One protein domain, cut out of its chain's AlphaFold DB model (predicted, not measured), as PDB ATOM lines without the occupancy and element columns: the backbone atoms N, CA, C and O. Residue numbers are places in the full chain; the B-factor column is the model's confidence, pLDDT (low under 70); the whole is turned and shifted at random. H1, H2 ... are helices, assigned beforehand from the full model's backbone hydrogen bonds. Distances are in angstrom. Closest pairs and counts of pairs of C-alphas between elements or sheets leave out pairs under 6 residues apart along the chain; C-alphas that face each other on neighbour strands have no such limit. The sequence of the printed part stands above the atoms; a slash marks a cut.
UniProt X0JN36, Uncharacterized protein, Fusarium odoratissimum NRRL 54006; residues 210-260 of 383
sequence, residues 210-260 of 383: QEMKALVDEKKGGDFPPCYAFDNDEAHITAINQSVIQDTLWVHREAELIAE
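AT A GLANCE: This is residues 210 to 260 of the 383 residues of an uncharacterized protein of Fusarium odoratissimum NRRL 54006 (UniProt X0JN36). One long straight helix, H2, makes the longest axis, and a short helix, H1, is set crosswise beside its middle; a wide loop, residues 219 to 232, swings from H1 out to the first end of H2. The last residues of H2, 254 to 260, stick out free of the rest. The printed part has 51 residues, with two named helices in the order H1, H2 and no named strand, and its class is all helix. It is loose, with a radius of gyration of the C-alphas of 13.1 A, and spans 43 by 21 by 16 A.

IN THESE COORDINATES: Find C-alpha 210 at (148.143, 199.705, 163.251); here H1 begins, and it runs through residues 210 to 218, 12.5 A from first to last C-alpha. Go on through residues 219 to 232, which hold no named element, to C-alpha 233 at (143.705, 178.979, 150.659). There H2 begins, residues 233 to 260, and it runs 40.5 A to C-alpha 260 at (166.813, 205.435, 170.915).

HOW THE PARTS SIT: Look at Val 216 of H1 and Gln 246 of H2: their C-alphas are the closest of the two helices, 6.4 A apart. H1 and H2 only just touch, with 3 pairs of C-alphas within 8 A, and H2 does so with residues 245 to 249 alone. Their lines are about perpendicular, at 89 degrees, and their centres are 10.1 A apart. In the backbones of H1 and H2, every O i to N i+4 pair is within hydrogen-bond range.

THE WHOLE: The two C-alphas farthest apart are those of Asp 231 and Glu 260, at 43.7 A. The printed part has no cut, and the link from H1 to H2, 14 residues, is long. In the B-factor column you will find a mean pLDDT of 81.6 for the printed part, with residues 220 to 223 under 70.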
ATOM      1  N   GLN A 210     148.435 199.488 161.831       76.44
ATOM      2  CA  GLN A 210     148.143 199.705 163.251       76.44
ATOM      3  C   GLN A 210     147.365 198.536 163.847       76.44
ATOM      4  O   GLN A 210     147.743 198.041 164.909       76.44
ATOM      5  N   GLU A 211     146.345 198.046 163.142       75.50
ATOM      6  CA  GLU A 211     145.646 196.811 163.498       75.50
ATOM      7  C   GLU A 211     146.624 195.632 163.612       75.50
ATOM      8  O   GLU A 211     146.620 194.911 164.605       75.50
ATOM      9  N   MET A 212     147.553 195.493 162.664       75.25
ATOM     10  CA  MET A 212     148.586 194.458 162.694       75.25
ATOM     11  C   MET A 212     149.555 194.630 163.864       75.25
ATOM     12  O   MET A 212     149.878 193.647 164.525       75.25
ATOM     13  N   LYS A 213     149.985 195.860 164.181       76.81
ATOM     14  CA  LYS A 213     150.805 196.128 165.374       76.81
ATOM     15  C   LYS A 213     150.085 195.688 166.654       76.81
ATOM     16  O   LYS A 213     150.709 195.024 167.477       76.81
ATOM     17  N   ALA A 214     148.798 196.003 166.795       78.81
ATOM     18  CA  ALA A 214     147.997 195.579 167.942       78.81
ATOM     19  C   ALA A 214     147.830 194.048 167.997       78.81
ATOM     20  O   ALA A 214     148.002 193.440 169.054       78.81
ATOM     21  N   LEU A 215     147.576 193.412 166.849       76.19
ATOM     22  CA  LEU A 215     147.415 191.961 166.741       76.19
ATOM     23  C   LEU A 215     148.685 191.193 167.105       76.19
ATOM     24  O   LEU A 215     148.577 190.149 167.735       76.19
ATOM     25  N   VAL A 216     149.876 191.687 166.749       76.00
ATOM     26  CA  VAL A 216     151.143 191.034 167.132       76.00
ATOM     27  C   VAL A 216     151.362 191.051 168.650       76.00
ATOM     28  O   VAL A 216     151.933 190.107 169.196       76.00
ATOM     29  N   ASP A 217     150.893 192.091 169.343       73.75
ATOM     30  CA  ASP A 217     151.005 192.183 170.803       73.75
ATOM     31  C   ASP A 217     150.000 191.290 171.527       73.75
ATOM     32  O   ASP A 217     150.350 190.622 172.503       73.75
ATOM     33  N   GLU A 218     148.760 191.271 171.041       74.94
ATOM     34  CA  GLU A 218     147.671 190.492 171.630       74.94
ATOM     35  C   GLU A 218     147.797 188.999 171.302       74.94
ATOM     36  O   GLU A 218     147.589 188.133 172.154       74.94
ATOM     37  N   LYS A 219     148.164 188.689 170.057       70.50
ATOM     38  CA  LYS A 219     148.251 187.336 169.516       70.50
ATOM     39  C   LYS A 219     149.688 187.048 169.136       70.50
ATOM     40  O   LYS A 219     150.050 187.006 167.965       70.50
ATOM     41  N   LYS A 220     150.486 186.720 170.153       62.53
ATOM     42  CA  LYS A 220     151.828 186.143 169.965       62.53
ATOM     43  C   LYS A 220     151.814 184.800 169.218       62.53
ATOM     44  O   LYS A 220     152.874 184.265 168.916       62.53
ATOM     45  N   GLY A 221     150.626 184.262 168.917       62.75
ATOM     46  CA  GLY A 221     150.453 182.919 168.386       62.75
ATOM     47  C   GLY A 221     150.882 181.864 169.403       62.75
ATOM     48  O   GLY A 221     151.202 182.168 170.552       62.75
ATOM     49  N   GLY A 222     150.850 180.608 168.975       66.62
ATOM     50  CA  GLY A 222     151.584 179.536 169.638       66.62
ATOM     51  C   GLY A 222     152.730 179.074 168.747       66.62
ATOM     52  O   GLY A 222     152.841 179.508 167.599       66.62
ATOM     53  N   ASP A 223     153.532 178.141 169.250       67.31
ATOM     54  CA  ASP A 223     154.497 177.415 168.428       67.31
ATOM     55  C   ASP A 223     153.729 176.520 167.446       67.31
ATOM     56  O   ASP A 223     153.355 175.383 167.746       67.31
ATOM     57  N   PHE A 224     153.423 177.067 166.271       79.56
ATOM     58  CA  PHE A 224     152.814 176.308 165.191       79.56
ATOM     59  C   PHE A 224     153.879 175.377 164.591       79.56
ATOM     60  O   PHE A 224     154.942 175.854 164.183       79.56
ATOM     61  N   PRO A 225     153.640 174.054 164.524       76.50
ATOM     62  CA  PRO A 225     154.585 173.144 163.904       76.50
ATOM     63  C   PRO A 225     154.734 173.462 162.410       76.50
ATOM     64  O   PRO A 225     153.795 173.970 161.786       76.50
ATOM     65  N   PRO A 226     155.885 173.112 161.806       75.81
ATOM     66  CA  PRO A 226     156.063 173.198 160.365       75.81
ATOM     67  C   PRO A 226     154.914 172.504 159.633       75.81
ATOM     68  O   PRO A 226     154.597 171.344 159.910       75.81
ATOM     69  N   CYS A 227     154.294 173.220 158.698       75.56
ATOM     70  CA  CYS A 227     153.146 172.736 157.953       75.56
ATOM     71  C   CYS A 227     153.417 172.807 156.448       75.56
ATOM     72  O   CYS A 227     153.936 173.803 155.948       75.56
ATOM     73  N   TYR A 228     153.070 171.733 155.738       74.25
ATOM     74  CA  TYR A 228     153.320 171.574 154.298       74.25
ATOM     75  C   TYR A 228     152.029 171.365 153.495       74.25
ATOM     76  O   TYR A 228     152.077 171.125 152.291       74.25
ATOM     77  N   ALA A 229     150.876 171.410 154.164       77.62
ATOM     78  CA  ALA A 229     149.561 171.256 153.563       77.62
ATOM     79  C   ALA A 229     148.541 172.046 154.385       77.62
ATOM     80  O   ALA A 229     148.537 171.960 155.607       77.62
ATOM     81  N   PHE A 230     147.667 172.785 153.712       85.44
ATOM     82  CA  PHE A 230     146.651 173.612 154.353       85.44
ATOM     83  C   PHE A 230     145.266 173.156 153.903       85.44
ATOM     84  O   PHE A 230     145.097 172.741 152.757       85.44
ATOM     85  N   ASP A 231     144.277 173.240 154.793       84.31
ATOM     86  CA  ASP A 231     142.909 172.807 154.475       84.31
ATOM     87  C   ASP A 231     142.218 173.715 153.447       84.31
ATOM     88  O   ASP A 231     141.283 173.283 152.773       84.31
ATOM     89  N   ASN A 232     142.638 174.979 153.348       84.88
ATOM     90  CA  ASN A 232     142.119 175.952 152.393       84.88
ATOM     91  C   ASN A 232     143.137 177.073 152.117       84.88
ATOM     92  O   ASN A 232     144.140 177.224 152.824       84.88
ATOM     93  N   ASP A 233     142.851 177.868 151.085       87.56
ATOM     94  CA  ASP A 233     143.705 178.979 150.659       87.56
ATOM     95  C   ASP A 233     143.836 180.063 151.735       87.56
ATOM     96  O   ASP A 233     144.906 180.645 151.888       87.56
ATOM     97  N   GLU A 234     142.793 180.316 152.529       85.94
ATOM     98  CA  GLU A 234     142.840 181.321 153.597       85.94
ATOM     99  C   GLU A 234     143.832 180.936 154.699       85.94
ATOM    100  O   GLU A 234     144.621 181.772 155.140       85.94
ATOM    101  N   ALA A 235     143.841 179.669 155.120       87.00
ATOM    102  CA  ALA A 235     144.786 179.129 156.089       87.00
ATOM    103  C   ALA A 235     146.225 179.230 155.563       87.00
ATOM    104  O   ALA A 235     147.116 179.677 156.286       87.00
ATOM    105  N   HIS A 236     146.431 178.887 154.290       88.00
ATOM    106  CA  HIS A 236     147.722 179.007 153.617       88.00
ATOM    107  C   HIS A 236     148.216 180.460 153.560       88.00
ATOM    108  O   HIS A 236     149.326 180.761 154.006       88.00
ATOM    109  N   ILE A 237     147.379 181.376 153.063       87.25
ATOM    110  CA  ILE A 237     147.695 182.805 152.950       87.25
ATOM    111  C   ILE A 237     147.960 183.402 154.333       87.25
ATOM    112  O   ILE A 237     148.899 184.178 154.498       87.25
ATOM    113  N   THR A 238     147.170 183.021 155.337       86.19
ATOM    114  CA  THR A 238     147.346 183.488 156.717       86.19
ATOM    115  C   THR A 238     148.696 183.057 157.273       86.19
ATOM    116  O   THR A 238     149.429 183.906 157.773       86.19
ATOM    117  N   ALA A 239     149.057 181.776 157.150       86.38
ATOM    118  CA  ALA A 239     150.330 181.262 157.649       86.38
ATOM    119  C   ALA A 239     151.532 181.980 157.010       86.38
ATOM    120  O   ALA A 239     152.444 182.407 157.718       86.38
ATOM    121  N   ILE A 240     151.505 182.184 155.687       86.44
ATOM    122  CA  ILE A 240     152.575 182.894 154.976       86.44
ATOM    123  C   ILE A 240     152.628 184.363 155.396       86.44
ATOM    124  O   ILE A 240     153.673 184.834 155.844       86.44
ATOM    125  N   ASN A 241     151.518 185.092 155.287       85.81
ATOM    126  CA  ASN A 241     151.522 186.536 155.511       85.81
ATOM    127  C   ASN A 241     151.860 186.883 156.959       85.81
ATOM    128  O   ASN A 241     152.683 187.764 157.201       85.81
ATOM    129  N   GLN A 242     151.265 186.180 157.925       83.44
ATOM    130  CA  GLN A 242     151.497 186.463 159.340       83.44
ATOM    131  C   GLN A 242     152.937 186.169 159.742       83.44
ATOM    132  O   GLN A 242     153.513 186.961 160.483       83.44
ATOM    133  N   SER A 243     153.554 185.119 159.184       82.62
ATOM    134  CA  SER A 243     154.971 184.843 159.434       82.62
ATOM    135  C   SER A 243     155.864 186.014 159.008       82.62
ATOM    136  O   SER A 243     156.693 186.464 159.791       82.62
ATOM    137  N   VAL A 244     155.645 186.586 157.818       85.31
ATOM    138  CA  VAL A 244     156.447 187.709 157.303       85.31
ATOM    139  C   VAL A 244     156.163 189.003 158.062       85.31
ATOM    140  O   VAL A 244     157.087 189.764 158.358       85.31
ATOM    141  N   ILE A 245     154.894 189.279 158.372       84.00
ATOM    142  CA  ILE A 245     154.511 190.532 159.024       84.00
ATOM    143  C   ILE A 245     155.010 190.562 160.469       84.00
ATOM    144  O   ILE A 245     155.593 191.567 160.872       84.00
ATOM    145  N   GLN A 246     154.841 189.477 161.228       82.56
ATOM    146  CA  GLN A 246     155.355 189.383 162.599       82.56
ATOM    147  C   GLN A 246     156.867 189.544 162.632       82.56
ATOM    148  O   GLN A 246     157.381 190.376 163.375       82.56
ATOM    149  N   ASP A 247     157.558 188.826 161.750       84.06
ATOM    150  CA  ASP A 247     159.006 188.899 161.611       84.06
ATOM    151  C   ASP A 247     159.483 190.333 161.330       84.06
ATOM    152  O   ASP A 247     160.358 190.864 162.020       84.06
ATOM    153  N   THR A 248     158.837 191.004 160.374       85.62
ATOM    154  CA  THR A 248     159.156 192.385 159.994       85.62
ATOM    155  C   THR A 248     158.857 193.369 161.124       85.62
ATOM    156  O   THR A 248     159.662 194.262 161.389       85.62
ATOM    157  N   LEU A 249     157.717 193.226 161.803       85.38
ATOM    158  CA  LEU A 249     157.320 194.111 162.898       85.38
ATOM    159  C   LEU A 249     158.226 193.951 164.120       85.38
ATOM    160  O   LEU A 249     158.575 194.959 164.731       85.38
ATOM    161  N   TRP A 250     158.647 192.731 164.457       85.31
ATOM    162  CA  TRP A 250     159.609 192.495 165.536       85.31
ATOM    163  C   TRP A 250     160.964 193.127 165.227       85.31
ATOM    164  O   TRP A 250     161.491 193.865 166.056       85.31
ATOM    165  N   VAL A 251     161.484 192.943 164.008       89.25
ATOM    166  CA  VAL A 251     162.734 193.594 163.579       89.25
ATOM    167  C   VAL A 251     162.595 195.119 163.571       89.25
ATOM    168  O   VAL A 251     163.514 195.823 163.983       89.25
ATOM    169  N   HIS A 252     161.450 195.649 163.132       87.62
ATOM    170  CA  HIS A 252     161.188 197.089 163.120       87.62
ATOM    171  C   HIS A 252     161.140 197.686 164.532       87.62
ATOM    172  O   HIS A 252     161.756 198.725 164.753       87.62
ATOM    173  N   ARG A 253     160.472 197.028 165.487       87.00
ATOM    174  CA  ARG A 253     160.419 197.470 166.892       87.00
ATOM    175  C   ARG A 253     161.793 197.468 167.541       87.00
ATOM    176  O   ARG A 253     162.175 198.454 168.159       87.00
ATOM    177  N   GLU A 254     162.558 196.398 167.349       90.81
ATOM    178  CA  GLU A 254     163.939 196.342 167.835       90.81
ATOM    179  C   GLU A 254     164.802 197.436 167.194       90.81
ATOM    180  O   GLU A 254     165.611 198.063 167.871       90.81
ATOM    181  N   ALA A 255     164.595 197.748 165.909       90.50
ATOM    182  CA  ALA A 255     165.280 198.866 165.265       90.50
ATOM    183  C   ALA A 255     164.914 200.227 165.882       90.50
ATOM    184  O   ALA A 255     165.784 201.093 165.985       90.50
ATOM    185  N   GLU A 256     163.653 200.432 166.282       90.44
ATOM    186  CA  GLU A 256     163.214 201.639 166.996       90.44
ATOM    187  C   GLU A 256     163.901 201.747 168.364       90.44
ATOM    188  O   GLU A 256     164.479 202.795 168.652       90.44
ATOM    189  N   LEU A 257     163.948 200.657 169.141       91.50
ATOM    190  CA  LEU A 257     164.646 200.600 170.433       91.50
ATOM    191  C   LEU A 257     166.144 200.910 170.285       91.50
ATOM    192  O   LEU A 257     166.653 201.848 170.896       91.50
ATOM    193  N   ILE A 258     166.834 200.207 169.381       91.44
ATOM    194  CA  ILE A 258     168.257 200.430 169.075       91.44
ATOM    195  C   ILE A 258     168.522 201.889 168.670       91.44
ATOM    196  O   ILE A 258     169.563 202.453 169.006       91.44
ATOM    197  N   ALA A 259     167.598 202.519 167.940       89.06
ATOM    198  CA  ALA A 259     167.745 203.897 167.480       89.06
ATOM    199  C   ALA A 259     167.526 204.959 168.575       89.06
ATOM    200  O   ALA A 259     167.808 206.142 168.321       89.06
ATOM    201  N   GLU A 260     166.981 204.582 169.732       90.12
ATOM    202  CA  GLU A 260     166.813 205.435 170.915       90.12
ATOM    203  C   GLU A 260     167.955 205.271 171.922       90.12
ATOM    204  O   GLU A 260     168.290 206.218 172.643       90.12
TER     205      GLU A 260